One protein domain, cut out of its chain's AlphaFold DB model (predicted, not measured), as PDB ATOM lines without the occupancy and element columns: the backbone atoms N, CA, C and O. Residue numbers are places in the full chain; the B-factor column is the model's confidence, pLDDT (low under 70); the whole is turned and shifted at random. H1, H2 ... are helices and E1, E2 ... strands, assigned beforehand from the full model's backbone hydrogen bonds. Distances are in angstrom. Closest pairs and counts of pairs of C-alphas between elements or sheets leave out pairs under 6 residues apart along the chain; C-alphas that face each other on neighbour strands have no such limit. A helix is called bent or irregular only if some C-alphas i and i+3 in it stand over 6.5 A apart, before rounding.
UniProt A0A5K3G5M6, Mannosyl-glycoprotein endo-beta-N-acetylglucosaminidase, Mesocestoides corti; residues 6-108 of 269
ATOM      1  N   ASN A   6     -56.557 -89.207 -23.045       57.25
ATOM      2  CA  ASN A   6     -57.779 -89.992 -23.186       57.25
ATOM      3  C   ASN A   6     -57.567 -91.520 -23.108       57.25
ATOM      4  O   ASN A   6     -58.441 -92.227 -22.620       57.25
ATOM      5  N   GLU A   7     -56.418 -92.052 -23.545       59.00
ATOM      6  CA  GLU A   7     -56.123 -93.495 -23.461       59.00
ATOM      7  C   GLU A   7     -55.652 -93.913 -22.058       59.00
ATOM      8  O   GLU A   7     -55.933 -95.023 -21.616       59.00
ATOM      9  N   SER A   8     -54.996 -93.018 -21.309       60.41
ATOM     10  CA  SER A   8     -54.560 -93.295 -19.929       60.41
ATOM     11  C   SER A   8     -55.745 -93.450 -18.971       60.41
ATOM     12  O   SER A   8     -55.739 -94.322 -18.105       60.41
ATOM     13  N   MET A   9     -56.814 -92.674 -19.187       67.31
ATOM     14  CA  MET A   9     -58.066 -92.776 -18.422       67.31
ATOM     15  C   MET A   9     -58.839 -94.081 -18.675       67.31
ATOM     16  O   MET A   9     -59.824 -94.353 -17.989       67.31
ATOM     17  N   ARG A  10     -58.414 -94.908 -19.637       79.31
ATOM     18  CA  ARG A  10     -58.994 -96.238 -19.885       79.31
ATOM     19  C   ARG A  10     -58.352 -97.329 -19.031       79.31
ATOM     20  O   ARG A  10     -58.857 -98.449 -19.011       79.31
ATOM     21  N   ILE A  11     -57.260 -97.020 -18.328       84.75
ATOM     22  CA  ILE A  11     -56.598 -97.937 -17.400       84.75
ATOM     23  C   ILE A  11     -57.134 -97.676 -15.997       84.75
ATOM     24  O   ILE A  11     -57.009 -96.572 -15.466       84.75
ATOM     25  N   PHE A  12     -57.707 -98.713 -15.390       91.88
ATOM     26  CA  PHE A  12     -58.284 -98.648 -14.054       91.88
ATOM     27  C   PHE A  12     -57.386 -99.368 -13.055       91.88
ATOM     28  O   PHE A  12     -57.189-100.580 -13.142       91.88
ATOM     29  N   VAL A  13     -56.868 -98.627 -12.080       94.06
ATOM     30  CA  VAL A  13     -56.201 -99.211 -10.919       94.06
ATOM     31  C   VAL A  13     -57.268 -99.818 -10.018       94.06
ATOM     32  O   VAL A  13     -58.160 -99.114  -9.544       94.06
ATOM     33  N   GLY A  14     -57.198-101.129  -9.805       95.44
ATOM     34  CA  GLY A  14     -58.091-101.828  -8.888       95.44
ATOM     35  C   GLY A  14     -57.762-101.501  -7.431       95.44
ATOM     36  O   GLY A  14     -56.608-101.610  -7.024       95.44
ATOM     37  N   ILE A  15     -58.772-101.139  -6.642       97.44
ATOM     38  CA  ILE A  15     -58.682-101.012  -5.183       97.44
ATOM     39  C   ILE A  15     -59.603-102.059  -4.564       97.44
ATOM     40  O   ILE A  15     -60.815-101.989  -4.751       97.44
ATOM     41  N   ASP A  16     -59.043-103.016  -3.824       96.81
ATOM     42  CA  ASP A  16     -59.831-104.020  -3.102       96.81
ATOM     43  C   ASP A  16     -60.413-103.426  -1.816       96.81
ATOM     44  O   ASP A  16     -59.691-103.219  -0.835       96.81
ATOM     45  N   CYS A  17     -61.724-103.182  -1.807       97.19
ATOM     46  CA  CYS A  17     -62.435-102.650  -0.649       97.19
ATOM     47  C   CYS A  17     -62.550-103.666   0.497       97.19
ATOM     48  O   CYS A  17     -62.834-103.260   1.617       97.19
ATOM     49  N   PHE A  18     -62.278-104.958   0.275       96.00
ATOM     50  CA  PHE A  18     -62.144-105.954   1.349       96.00
ATOM     51  C   PHE A  18     -60.727-106.027   1.929       96.00
ATOM     52  O   PHE A  18     -60.517-106.684   2.947       96.00
ATOM     53  N   GLY A  19     -59.753-105.358   1.304       90.94
ATOM     54  CA  GLY A  19     -58.441-105.144   1.902       90.94
ATOM     55  C   GLY A  19     -57.400-106.239   1.707       90.94
ATOM     56  O   GLY A  19     -56.336-106.149   2.319       90.94
ATOM     57  N   ARG A  20     -57.639-107.259   0.872       89.31
ATOM     58  CA  ARG A  20     -56.705-108.390   0.711       89.31
ATOM     59  C   ARG A  20     -55.420-107.930   0.016       89.31
ATOM     60  O   ARG A  20     -55.335-107.898  -1.207       89.31
ATOM     61  N   GLY A  21     -54.422-107.551   0.817       84.38
ATOM     62  CA  GLY A  21     -53.156-106.989   0.338       84.38
ATOM     63  C   GLY A  21     -53.262-105.550  -0.182       84.38
ATOM     64  O   GLY A  21     -52.362-105.090  -0.879       84.38
ATOM     65  N   CYS A  22     -54.350-104.838   0.133       92.00
ATOM     66  CA  CYS A  22     -54.574-103.462  -0.312       92.00
ATOM     67  C   CYS A  22     -54.026-102.466   0.729       92.00
ATOM     68  O   CYS A  22     -54.275-102.670   1.921       92.00
ATOM     69  N   PRO A  23     -53.319-101.387   0.335       93.00
ATOM     70  CA  PRO A  23     -52.917-100.327   1.263       93.00
ATOM     71  C   PRO A  23     -54.093 -99.819   2.114       93.00
ATOM     72  O   PRO A  23     -55.187 -99.587   1.600       93.00
ATOM     73  N   GLY A  24     -53.874 -99.699   3.423       91.88
ATOM     74  CA  GLY A  24     -54.905 -99.359   4.413       91.88
ATOM     75  C   GLY A  24     -55.816-100.512   4.845       91.88
ATOM     76  O   GLY A  24     -56.566-100.367   5.807       91.88
ATOM     77  N   GLY A  25     -55.749-101.680   4.196       94.44
ATOM     78  CA  GLY A  25     -56.499-102.872   4.607       94.44
ATOM     79  C   GLY A  25     -57.991-102.845   4.258       94.44
ATOM     80  O   GLY A  25     -58.755-103.625   4.818       94.44
ATOM     81  N   GLY A  26     -58.415-101.990   3.320       95.06
ATOM     82  CA  GLY A  26     -59.802-101.931   2.842       95.06
ATOM     83  C   GLY A  26     -60.783-101.333   3.854       95.06
ATOM     84  O   GLY A  26     -60.427-100.511   4.697       95.06
ATOM     85  N   GLY A  27     -62.059-101.689   3.734       95.94
ATOM     86  CA  GLY A  27     -63.149-101.178   4.552       95.94
ATOM     87  C   GLY A  27     -63.220 -99.653   4.567       95.94
ATOM     88  O   GLY A  27     -63.063 -98.999   3.532       95.94
ATOM     89  N   PHE A  28     -63.385 -99.061   5.751       95.94
ATOM     90  CA  PHE A  28     -63.348 -97.601   5.920       95.94
ATOM     91  C   PHE A  28     -61.977 -96.966   5.619       95.94
ATOM     92  O   PHE A  28     -61.905 -95.758   5.388       95.94
ATOM     93  N   ASN A  29     -60.909 -97.763   5.551       96.75
ATOM     94  CA  ASN A  29     -59.562 -97.315   5.196       96.75
ATOM     95  C   ASN A  29     -59.260 -97.449   3.694       96.75
ATOM     96  O   ASN A  29     -58.168 -97.095   3.259       96.75
ATOM     97  N   THR A  30     -60.234 -97.853   2.866       97.62
ATOM     98  CA  THR A  30     -60.135 -97.851   1.387       97.62
ATOM     99  C   THR A  30     -59.619 -96.512   0.831       97.62
ATOM    100  O   THR A  30     -58.955 -96.473  -0.206       97.62
ATOM    101  N   LYS A  31     -59.874 -95.402   1.543       96.62
ATOM    102  CA  LYS A  31     -59.366 -94.066   1.197       96.62
ATOM    103  C   LYS A  31     -57.842 -94.008   1.071       96.62
ATOM    104  O   LYS A  31     -57.355 -93.269   0.226       96.62
ATOM    105  N   GLU A  32     -57.097 -94.796   1.846       97.44
ATOM    106  CA  GLU A  32     -55.631 -94.754   1.862       97.44
ATOM    107  C   GLU A  32     -55.046 -95.245   0.534       97.44
ATOM    108  O   GLU A  32     -54.174 -94.599  -0.045       97.44
ATOM    109  N   ALA A  33     -55.585 -96.339  -0.013       97.06
ATOM    110  CA  ALA A  33     -55.225 -96.803  -1.349       97.06
ATOM    111  C   ALA A  33     -55.585 -95.767  -2.425       97.06
ATOM    112  O   ALA A  33     -54.794 -95.512  -3.335       97.06
ATOM    113  N   LEU A  34     -56.751 -95.122  -2.310       96.50
ATOM    114  CA  LEU A  34     -57.180 -94.102  -3.267       96.50
ATOM    115  C   LEU A  34     -56.287 -92.851  -3.221       96.50
ATOM    116  O   LEU A  34     -55.967 -92.293  -4.268       96.50
ATOM    117  N   GLU A  35     -55.827 -92.433  -2.040       96.38
ATOM    118  CA  GLU A  35     -54.867 -91.333  -1.888       96.38
ATOM    119  C   GLU A  35     -53.551 -91.601  -2.625       96.38
ATOM    120  O   GLU A  35     -52.987 -90.680  -3.219       96.38
ATOM    121  N   LEU A  36     -53.068 -92.848  -2.634       96.25
ATOM    122  CA  LEU A  36     -51.873 -93.224  -3.395       96.25
ATOM    123  C   LEU A  36     -52.096 -93.074  -4.906       96.25
ATOM    124  O   LEU A  36     -51.236 -92.524  -5.596       96.25
ATOM    125  N   VAL A  37     -53.260 -93.494  -5.416       94.38
ATOM    126  CA  VAL A  37     -53.619 -93.341  -6.839       94.38
ATOM    127  C   VAL A  37     -53.733 -91.864  -7.225       94.38
ATOM    128  O   VAL A  37     -53.245 -91.463  -8.286       94.38
ATOM    129  N   VAL A  38     -54.327 -91.038  -6.356       92.19
ATOM    130  CA  VAL A  38     -54.405 -89.580  -6.543       92.19
ATOM    131  C   VAL A  38     -53.006 -88.973  -6.612       92.19
ATOM    132  O   VAL A  38     -52.700 -88.304  -7.594       92.19
ATOM    133  N   LYS A  39     -52.131 -89.260  -5.640       93.81
ATOM    134  CA  LYS A  39     -50.747 -88.749  -5.618       93.81
ATOM    135  C   LYS A  39     -49.956 -89.166  -6.858       93.81
ATOM    136  O   LYS A  39     -49.240 -88.349  -7.435       93.81
ATOM    137  N   ALA A  40     -50.094 -90.421  -7.289       92.06
ATOM    138  CA  ALA A  40     -49.433 -90.918  -8.492       92.06
ATOM    139  C   ALA A  40     -49.923 -90.183  -9.749       92.06
ATOM    140  O   ALA A  40     -49.116 -89.765 -10.576       92.06
ATOM    141  N   SER A  41     -51.237 -89.966  -9.853       89.69
ATOM    142  CA  SER A  41     -51.833 -89.238 -10.973       89.69
ATOM    143  C   SER A  41     -51.391 -87.774 -10.978       89.69
ATOM    144  O   SER A  41     -50.987 -87.268 -12.020       89.69
ATOM    145  N   GLU A  42     -51.423 -87.093  -9.829       88.50
ATOM    146  CA  GLU A  42     -50.970 -85.699  -9.685       88.50
ATOM    147  C   GLU A  42     -49.495 -85.544 -10.082       88.50
ATOM    148  O   GLU A  42     -49.137 -84.591 -10.774       88.50
ATOM    149  N   SER A  43     -48.655 -86.516  -9.716       90.12
ATOM    150  CA  SER A  43     -47.224 -86.530 -10.058       90.12
ATOM    151  C   SER A  43     -46.958 -86.733 -11.552       90.12
ATOM    152  O   SER A  43     -45.891 -86.369 -12.044       90.12
ATOM    153  N   PHE A  44     -47.915 -87.301 -12.290       85.50
ATOM    154  CA  PHE A  44     -47.797 -87.537 -13.725       85.50
ATOM    155  C   PHE A  44     -49.072 -87.129 -14.475       85.50
ATOM    156  O   PHE A  44     -49.667 -87.906 -15.221       85.50
ATOM    157  N   SER A  45     -49.465 -85.864 -14.313       81.31
ATOM    158  CA  SER A  45     -50.733 -85.306 -14.812       81.31
ATOM    159  C   SER A  45     -50.957 -85.429 -16.324       81.31
ATOM    160  O   SER A  45     -52.095 -85.423 -16.785       81.31
ATOM    161  N   SER A  46     -49.891 -85.602 -17.114       79.94
ATOM    162  CA  SER A  46     -50.001 -85.875 -18.556       79.94
ATOM    163  C   SER A  46     -50.669 -87.222 -18.880       79.94
ATOM    164  O   SER A  46     -51.155 -87.411 -19.997       79.94
ATOM    165  N   ARG A  47     -50.695 -88.155 -17.918       81.06
ATOM    166  CA  ARG A  47     -51.314 -89.484 -18.015       81.06
ATOM    167  C   ARG A  47     -51.927 -89.876 -16.662       81.06
ATOM    168  O   ARG A  47     -51.367 -90.709 -15.951       81.06
ATOM    169  N   PRO A  48     -53.059 -89.262 -16.287       85.44
ATOM    170  CA  PRO A  48     -53.770 -89.608 -15.060       85.44
ATOM    171  C   PRO A  48     -54.260 -91.062 -15.110       85.44
ATOM    172  O   PRO A  48     -54.528 -91.603 -16.189       85.44
ATOM    173  N   LEU A  49     -54.419 -91.677 -13.942       88.06
ATOM    174  CA  LEU A  49     -54.989 -93.015 -13.810       88.06
ATOM    175  C   LEU A  49     -56.487 -92.926 -13.507       88.06
ATOM    176  O   LEU A  49     -56.936 -92.008 -12.821       88.06
ATOM    177  N   SER A  50     -57.249 -93.915 -13.968       88.69
ATOM    178  CA  SER A  50     -58.604 -94.165 -13.470       88.69
ATOM    179  C   SER A  50     -58.568 -95.197 -12.341       88.69
ATOM    180  O   SER A  50     -57.566 -95.883 -12.137       88.69
ATOM    181  N   VAL A  51     -59.667 -95.326 -11.598       93.31
ATOM    182  CA  VAL A  51     -59.780 -96.253 -10.463       93.31
ATOM    183  C   VAL A  51     -61.010 -97.146 -10.596       93.31
ATOM    184  O   VAL A  51     -62.086 -96.672 -10.957       93.31
ATOM    185  N   ALA A  52     -60.854 -98.431 -10.290       95.25
ATOM    186  CA  ALA A  52     -61.946 -99.384 -10.140       95.25
ATOM    187  C   ALA A  52     -62.010 -99.833  -8.677       95.25
ATOM    188  O   ALA A  52     -61.088-100.473  -8.176       95.25
ATOM    189  N   LEU A  53     -63.098 -99.493  -7.988       96.62
ATOM    190  CA  LEU A  53     -63.361-100.001  -6.645       96.62
ATOM    191  C   LEU A  53     -63.898-101.428  -6.767       96.62
ATOM    192  O   LEU A  53     -64.956-101.651  -7.355       96.62
ATOM    193  N   PHE A  54     -63.158-102.394  -6.239       96.62
ATOM    194  CA  PHE A  54     -63.557-103.791  -6.213       96.62
ATOM    195  C   PHE A  54     -64.351-104.075  -4.933       96.62
ATOM    196  O   PHE A  54     -63.847-103.869  -3.830       96.62
ATOM    197  N   ALA A  55     -65.580-104.570  -5.103       95.94
ATOM    198  CA  ALA A  55     -66.538-104.873  -4.037       95.94
ATOM    199  C   ALA A  55     -66.842-103.688  -3.078       95.94
ATOM    200  O   ALA A  55     -66.720-103.822  -1.860       95.94
ATOM    201  N   PRO A  56     -67.282-102.520  -3.597       96.31
ATOM    202  CA  PRO A  56     -67.595-101.348  -2.772       96.31
ATOM    203  C   PRO A  56     -68.836-101.533  -1.883       96.31
ATOM    204  O   PRO A  56     -69.050-100.746  -0.968       96.31
ATOM    205  N   ALA A  57     -69.630-102.589  -2.105       94.88
ATOM    206  CA  ALA A  57     -70.747-102.973  -1.241       94.88
ATOM    207  C   ALA A  57     -70.301-103.563   0.115       94.88
ATOM    208  O   ALA A  57     -71.147-103.961   0.913       94.88
ATOM    209  N   TRP A  58     -68.994-103.587   0.410       95.94
ATOM    210  CA  TRP A  58     -68.416-104.077   1.664       95.94
ATOM    211  C   TRP A  58     -69.150-103.585   2.922       95.94
ATOM    212  O   TRP A  58     -69.418-104.382   3.817       95.94
ATOM    213  N   SER A  59     -69.521-102.302   2.990       94.12
ATOM    214  CA  SER A  59     -70.235-101.716   4.139       94.12
ATOM    215  C   SER A  59     -71.614-102.350   4.366       94.12
ATOM    216  O   SER A  59     -72.038-102.515   5.509       94.12
ATOM    217  N   PHE A  60     -72.295-102.742   3.287       93.06
ATOM    218  CA  PHE A  60     -73.566-103.458   3.325       93.06
ATOM    219  C   PHE A  60     -73.373-104.950   3.624       93.06
ATOM    220  O   PHE A  60     -74.108-105.523   4.431       93.06
ATOM    221  N   GLU A  61     -72.382-105.588   3.000       95.00
ATOM    222  CA  GLU A  61     -72.080-107.014   3.188       95.00
ATOM    223  C   GLU A  61     -71.617-107.318   4.618       95.00
ATOM    224  O   GLU A  61     -71.999-108.337   5.188       95.00
ATOM    225  N   LYS A  62     -70.856-106.403   5.227       94.44
ATOM    226  CA  LYS A  62     -70.359-106.496   6.604       94.44
ATOM    227  C   LYS A  62     -71.236-105.790   7.631       94.44
ATOM    228  O   LYS A  62     -70.826-105.665   8.781       94.44
ATOM    229  N   ARG A  63     -72.443-105.348   7.259       92.12
ATOM    230  CA  ARG A  63     -73.302-104.522   8.127       92.12
ATOM    231  C   ARG A  63     -73.471-105.108   9.529       92.12
ATOM    232  O   ARG A  63     -73.272-104.382  10.487       92.12
ATOM    233  N   GLU A  64     -73.734-106.408   9.658       89.50
ATOM    234  CA  GLU A  64     -73.966-107.073  10.952       89.50
ATOM    235  C   GLU A  64     -72.756-106.960  11.889       89.50
ATOM    236  O   GLU A  64     -72.911-106.688  13.075       89.50
ATOM    237  N   GLU A  65     -71.543-107.065  11.340       90.94
ATOM    238  CA  GLU A  65     -70.289-106.875  12.076       90.94
ATOM    239  C   GLU A  65     -70.033-105.392  12.399       90.94
ATOM    240  O   GLU A  65     -69.340-105.088  13.364       90.94
ATOM    241  N   LEU A  66     -70.587-104.459  11.616       89.69
ATOM    242  CA  LEU A  66     -70.299-103.021  11.680       89.69
ATOM    243  C   LEU A  66     -71.366-102.187  12.407       89.69
ATOM    244  O   LEU A  66     -71.094-101.027  12.713       89.69
ATOM    245  N   LEU A  67     -72.557-102.729  12.690       86.69
ATOM    246  CA  LEU A  67     -73.675-101.977  13.289       86.69
ATOM    247  C   LEU A  67     -73.299-101.292  14.612       86.69
ATOM    248  O   LEU A  67     -73.789-100.208  14.895       86.69
ATOM    249  N   HIS A  68     -72.381-101.871  15.388       84.88
ATOM    250  CA  HIS A  68     -71.891-101.284  16.640       84.88
ATOM    251  C   HIS A  68     -71.087 -99.980  16.455       84.88
ATOM    252  O   HIS A  68     -70.824 -99.277  17.426       84.88
ATOM    253  N   LEU A  69     -70.656 -99.665  15.229       83.00
ATOM    254  CA  LEU A  69     -69.874 -98.468  14.908       83.00
ATOM    255  C   LEU A  69     -70.743 -97.249  14.582       83.00
ATOM    256  O   LEU A  69     -70.193 -96.172  14.340       83.00
ATOM    257  N   VAL A  70     -72.062 -97.412  14.500       79.12
ATOM    258  CA  VAL A  70     -73.015 -96.318  14.300       79.12
ATOM    259  C   VAL A  70     -73.872 -96.181  15.554       79.12
ATOM    260  O   VAL A  70     -74.298 -97.182  16.117       79.12
ATOM    261  N   ASP A  71     -74.151 -94.943  15.972       64.19
ATOM    262  CA  ASP A  71     -74.843 -94.607  17.238       64.19
ATOM    263  C   ASP A  71     -76.308 -95.093  17.317       64.19
ATOM    264  O   ASP A  71     -77.037 -94.787  18.256       64.19
ATOM    265  N   CYS A  72     -76.755 -95.857  16.323       57.19
ATOM    266  CA  CYS A  72     -78.040 -96.530  16.292       57.19
ATOM    267  C   CYS A  72     -77.792 -98.033  16.409       57.19
ATOM    268  O   CYS A  72     -77.896 -98.741  15.410       57.19
ATOM    269  N   THR A  73     -77.448 -98.530  17.599       53.91
ATOM    270  CA  THR A  73     -77.610 -99.957  17.894       53.91
ATOM    271  C   THR A  73     -79.109-100.245  17.861       53.91
ATOM    272  O   THR A  73     -79.826 -99.802  18.761       53.91
ATOM    273  N   PRO A  74     -79.629-100.927  16.824       54.81
ATOM    274  CA  PRO A  74     -81.045-101.230  16.778       54.81
ATOM    275  C   PRO A  74     -81.340-102.158  17.956       54.81
ATOM    276  O   PRO A  74     -80.641-103.156  18.153       54.81
ATOM    277  N   VAL A  75     -82.385-101.869  18.729       57.69
ATOM    278  CA  VAL A  75     -83.083-102.963  19.415       57.69
ATOM    279  C   VAL A  75     -83.512-103.922  18.299       57.69
ATOM    280  O   VAL A  75     -83.933-103.439  17.250       57.69
ATOM    281  N   SER A  76     -83.331-105.238  18.467       55.41
ATOM    282  CA  SER A  76     -83.267-106.233  17.371       55.41
ATOM    283  C   SER A  76     -84.413-106.218  16.347       55.41
ATOM    284  O   SER A  76     -84.263-106.810  15.281       55.41
ATOM    285  N   ASP A  77     -85.514-105.524  16.637       64.69
ATOM    286  CA  ASP A  77     -86.755-105.537  15.866       64.69
ATOM    287  C   ASP A  77     -87.114-104.168  15.238       64.69
ATOM    288  O   ASP A  77     -88.150-104.043  14.586       64.69
ATOM    289  N   ASP A  78     -86.274-103.131  15.382       82.50
ATOM    290  CA  ASP A  78     -86.513-101.828  14.740       82.50
ATOM    291  C   ASP A  78     -85.957-101.785  13.305       82.50
ATOM    292  O   ASP A  78     -84.799-101.433  13.043       82.50
ATOM    293  N   ALA A  79     -86.820-102.126  12.347       83.00
ATOM    294  CA  ALA A  79     -86.508-102.084  10.919       83.00
ATOM    295  C   ALA A  79     -86.123-100.677  10.418       83.00
ATOM    296  O   ALA A  79     -85.307-100.559   9.500       83.00
ATOM    297  N   CYS A  80     -86.670 -99.612  11.017       82.44
ATOM    298  CA  CYS A  80     -86.370 -98.230  10.633       82.44
ATOM    299  C   CYS A  80     -84.965 -97.829  11.087       82.44
ATOM    300  O   CYS A  80     -84.191 -97.262  10.303       82.44
ATOM    301  N   ALA A  81     -84.603 -98.180  12.324       82.50
ATOM    302  CA  ALA A  81     -83.254 -97.982  12.841       82.50
ATOM    303  C   ALA A  81     -82.222 -98.773  12.027       82.50
ATOM    304  O   ALA A  81     -81.184 -98.220  11.661       82.50
ATOM    305  N   LEU A  82     -82.525-100.027  11.670       85.62
ATOM    306  CA  LEU A  82     -81.640-100.850  10.846       85.62
ATOM    307  C   LEU A  82     -81.433-100.254   9.442       85.62
ATOM    308  O   LEU A  82     -80.291-100.143   8.991       85.62
ATOM    309  N   ALA A  83     -82.502 -99.828   8.760       87.00
ATOM    310  CA  ALA A  83     -82.399 -99.195   7.442       87.00
ATOM    311  C   ALA A  83     -81.553 -97.910   7.490       87.00
ATOM    312  O   ALA A  83     -80.666 -97.699   6.657       87.00
ATOM    313  N   SER A  84     -81.760 -97.090   8.523       85.75
ATOM    314  CA  SER A  84     -80.977 -95.872   8.757       85.75
ATOM    315  C   SER A  84     -79.506 -96.180   9.055       85.75
ATOM    316  O   SER A  84     -78.610 -95.499   8.552       85.75
ATOM    317  N   ALA A  85     -79.229 -97.217   9.848       88.00
ATOM    318  CA  ALA A  85     -77.876 -97.658  10.174       88.00
ATOM    319  C   ALA A  85     -77.114 -98.129   8.925       88.00
ATOM    320  O   ALA A  85     -75.972 -97.719   8.716       88.00
ATOM    321  N   VAL A  86     -77.760 -98.910   8.052       89.38
ATOM    322  CA  VAL A  86     -77.180 -99.341   6.769       89.38
ATOM    323  C   VAL A  86     -76.817 -98.139   5.895       89.38
ATOM    324  O   VAL A  86     -75.696 -98.074   5.387       89.38
ATOM    325  N   TYR A  87     -77.705 -97.147   5.779       88.94
ATOM    326  CA  TYR A  87     -77.401 -95.917   5.043       88.94
ATOM    327  C   TYR A  87     -76.218 -95.149   5.655       88.94
ATOM    328  O   TYR A  87     -75.351 -94.652   4.935       88.94
ATOM    329  N   ARG A  88     -76.123 -95.071   6.990       89.00
ATOM    330  CA  ARG A  88     -74.984 -94.424   7.666       89.00
ATOM    331  C   ARG A  88     -73.667 -95.158   7.429       89.00
ATOM    332  O   ARG A  88     -72.646 -94.493   7.257       89.00
ATOM    333  N   LEU A  89     -73.672 -96.491   7.386       92.44
ATOM    334  CA  LEU A  89     -72.490 -97.285   7.040       92.44
ATOM    335  C   LEU A  89     -72.038 -97.017   5.598       92.44
ATOM    336  O   LEU A  89     -70.850 -96.778   5.372       92.44
ATOM    337  N   ASP A  90     -72.974 -96.985   4.647       91.62
ATOM    338  CA  ASP A  90     -72.691 -96.629   3.253       91.62
ATOM    339  C   ASP A  90     -72.116 -95.206   3.147       91.62
ATOM    340  O   ASP A  90     -71.019 -95.000   2.622       91.62
ATOM    341  N   ARG A  91     -72.763 -94.226   3.788       88.31
ATOM    342  CA  ARG A  91     -72.267 -92.845   3.852       88.31
ATOM    343  C   ARG A  91     -70.874 -92.766   4.475       88.31
ATOM    344  O   ARG A  91     -70.029 -92.029   3.972       88.31
ATOM    345  N   ARG A  92     -70.601 -93.505   5.553       90.81
ATOM    346  CA  ARG A  92     -69.285 -93.534   6.215       90.81
ATOM    347  C   ARG A  92     -68.197 -94.103   5.304       90.81
ATOM    348  O   ARG A  92     -67.067 -93.622   5.367       90.81
ATOM    349  N   PHE A  93     -68.536 -95.068   4.451       94.19
ATOM    350  CA  PHE A  93     -67.635 -95.615   3.439       94.19
ATOM    351  C   PHE A  93     -67.360 -94.610   2.309       94.19
ATOM    352  O   PHE A  93     -66.200 -94.319   2.020       94.19
ATOM    353  N   TRP A  94     -68.398 -94.011   1.718       91.62
ATOM    354  CA  TRP A  94     -68.239 -93.117   0.563       91.62
ATOM    355  C   TRP A  94     -67.733 -91.717   0.911       91.62
ATOM    356  O   TRP A  94     -66.979 -91.135   0.130       91.62
ATOM    357  N   ARG A  95     -68.100 -91.161   2.076       86.88
ATOM    358  CA  ARG A  95     -67.764 -89.778   2.471       86.88
ATOM    359  C   ARG A  95     -66.277 -89.427   2.304       86.88
ATOM    360  O   ARG A  95     -66.013 -88.385   1.709       86.88
ATOM    361  N   PRO A  96     -65.301 -90.226   2.785       89.81
ATOM    362  CA  PRO A  96     -63.886 -89.916   2.580       89.81
ATOM    363  C   PRO A  96     -63.397 -90.168   1.143       89.81
ATOM    364  O   PRO A  96     -62.420 -89.550   0.726       89.81
ATOM    365  N   LEU A  97     -64.055 -91.042   0.373       91.56
ATOM    366  CA  LEU A  97     -63.669 -91.359  -1.007       91.56
ATOM    367  C   LEU A  97     -64.101 -90.269  -1.989       91.56
ATOM    368  O   LEU A  97     -63.344 -89.926  -2.893       91.56
ATOM    369  N   THR A  98     -65.291 -89.693  -1.802       85.88
ATOM    370  CA  THR A  98     -65.871 -88.667  -2.683       85.88
ATOM    371  C   THR A  98     -64.906 -87.527  -3.036       85.88
ATOM    372  O   THR A  98     -64.697 -87.299  -4.231       85.88
ATOM    373  N   PRO A  99     -64.271 -86.816  -2.077       81.44
ATOM    374  CA  PRO A  99     -63.340 -85.744  -2.424       81.44
ATOM    375  C   PRO A  99     -62.117 -86.254  -3.201       81.44
ATOM    376  O   PRO A  99     -61.656 -85.579  -4.117       81.44
ATOM    377  N   LEU A 100     -61.619 -87.457  -2.905       88.19
ATOM    378  CA  LEU A 100     -60.465 -88.046  -3.592       88.19
ATOM    379  C   LEU A 100     -60.794 -88.473  -5.030       88.19
ATOM    380  O   LEU A 100     -60.031 -88.170  -5.944       88.19
ATOM    381  N   LEU A 101     -61.949 -89.108  -5.254       87.38
ATOM    382  CA  LEU A 101     -62.443 -89.458  -6.594       87.38
ATOM    383  C   LEU A 101     -62.617 -88.208  -7.457       87.38
ATOM    384  O   LEU A 101     -62.321 -88.195  -8.652       87.38
ATOM    385  N   SER A 102     -63.081 -87.127  -6.842       79.00
ATOM    386  CA  SER A 102     -63.199 -85.833  -7.495       79.00
ATOM    387  C   SER A 102     -61.848 -85.193  -7.820       79.00
ATOM    388  O   SER A 102     -61.687 -84.685  -8.929       79.00
ATOM    389  N   ARG A 103     -60.853 -85.278  -6.928       82.00
ATOM    390  CA  ARG A 103     -59.468 -84.875  -7.241       82.00
ATOM    391  C   ARG A 103     -58.906 -85.667  -8.406       82.00
ATOM    392  O   ARG A 103     -58.389 -85.062  -9.335       82.00
ATOM    393  N   LEU A 104     -59.055 -86.992  -8.386       84.31
ATOM    394  CA  LEU A 104     -58.544 -87.876  -9.431       84.31
ATOM    395  C   LEU A 104     -59.086 -87.489 -10.814       84.31
ATOM    396  O   LEU A 104     -58.313 -87.342 -11.757       84.31
ATOM    397  N   ARG A 105     -60.400 -87.233 -10.912       78.31
ATOM    398  CA  ARG A 105     -61.042 -86.735 -12.143       78.31
ATOM    399  C   ARG A 105     -60.443 -85.414 -12.635       78.31
ATOM    400  O   ARG A 105     -60.340 -85.207 -13.841       78.31
ATOM    401  N   ALA A 106     -60.028 -84.536 -11.722       76.19
ATOM    402  CA  ALA A 106     -59.486 -83.225 -12.060       76.19
ATOM    403  C   ALA A 106     -58.046 -83.266 -12.603       76.19
ATOM    404  O   ALA A 106     -57.682 -82.400 -13.395       76.19
ATOM    405  N   VAL A 107     -57.232 -84.259 -12.225       77.62
ATOM    406  CA  VAL A 107     -55.803 -84.335 -12.593       77.62
ATOM    407  C   VAL A 107     -55.570 -84.337 -14.111       77.62
ATOM    408  O   VAL A 107     -54.582 -83.790 -14.594       77.62
ATOM    409  N   GLY A 108     -56.473 -84.961 -14.862       61.75
ATOM    410  CA  GLY A 108     -56.331 -85.199 -16.297       61.75
ATOM    411  C   GLY A 108     -56.873 -84.137 -17.234       61.75
ATOM    412  O   GLY A 108     -56.816 -84.314 -18.452       61.75
TER     413      GLY A 108
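This is residues 6 to 108 of the 269 residues of the protein "Mannosyl-glycoprotein endo-beta-N-acetylglucosaminidase" of Mesocestoides corti (UniProt A0A5K3G5M6). A rod whose length bent helix H4 makes: H1 packs beside arm H4b and covers sheet E1 E2, while H2 and H3 pack on arm H4a. The 103 printed residues are mostly helix, the two strands parallel. The whole is loose, radius of gyration of the C-alphas 16.0 A, spanning 54 by 25 by 18 A.

E1 is residues 12 to 16, beginning at C-alpha (-58.284, -98.648, -14.054), H1 27 to 43, E2 50 to 54, H2 58 to 61, H3 63 to 69. H4, residues 79 to 107, assigned as one helix by its hydrogen bonds, is bent, C-alphas 93 and 96 being 6.9 A apart: arm H4a is residues 79 to 93 and arm H4b is residues 96 to 107, with C-alpha 107 at (-55.803, -84.335, -12.593).

H1 touches H4b, closest C-alphas 38 and 104, 5.3 A, at a shallow tilt of 16 degrees. H4a touches H2 and, with residues 85 to 89 alone, H3. N 13 and O 50 are 2.8 A apart.

The printed part has no cut; pLDDT is under 70 at residues 6 to 9, 71 to 77 and 108.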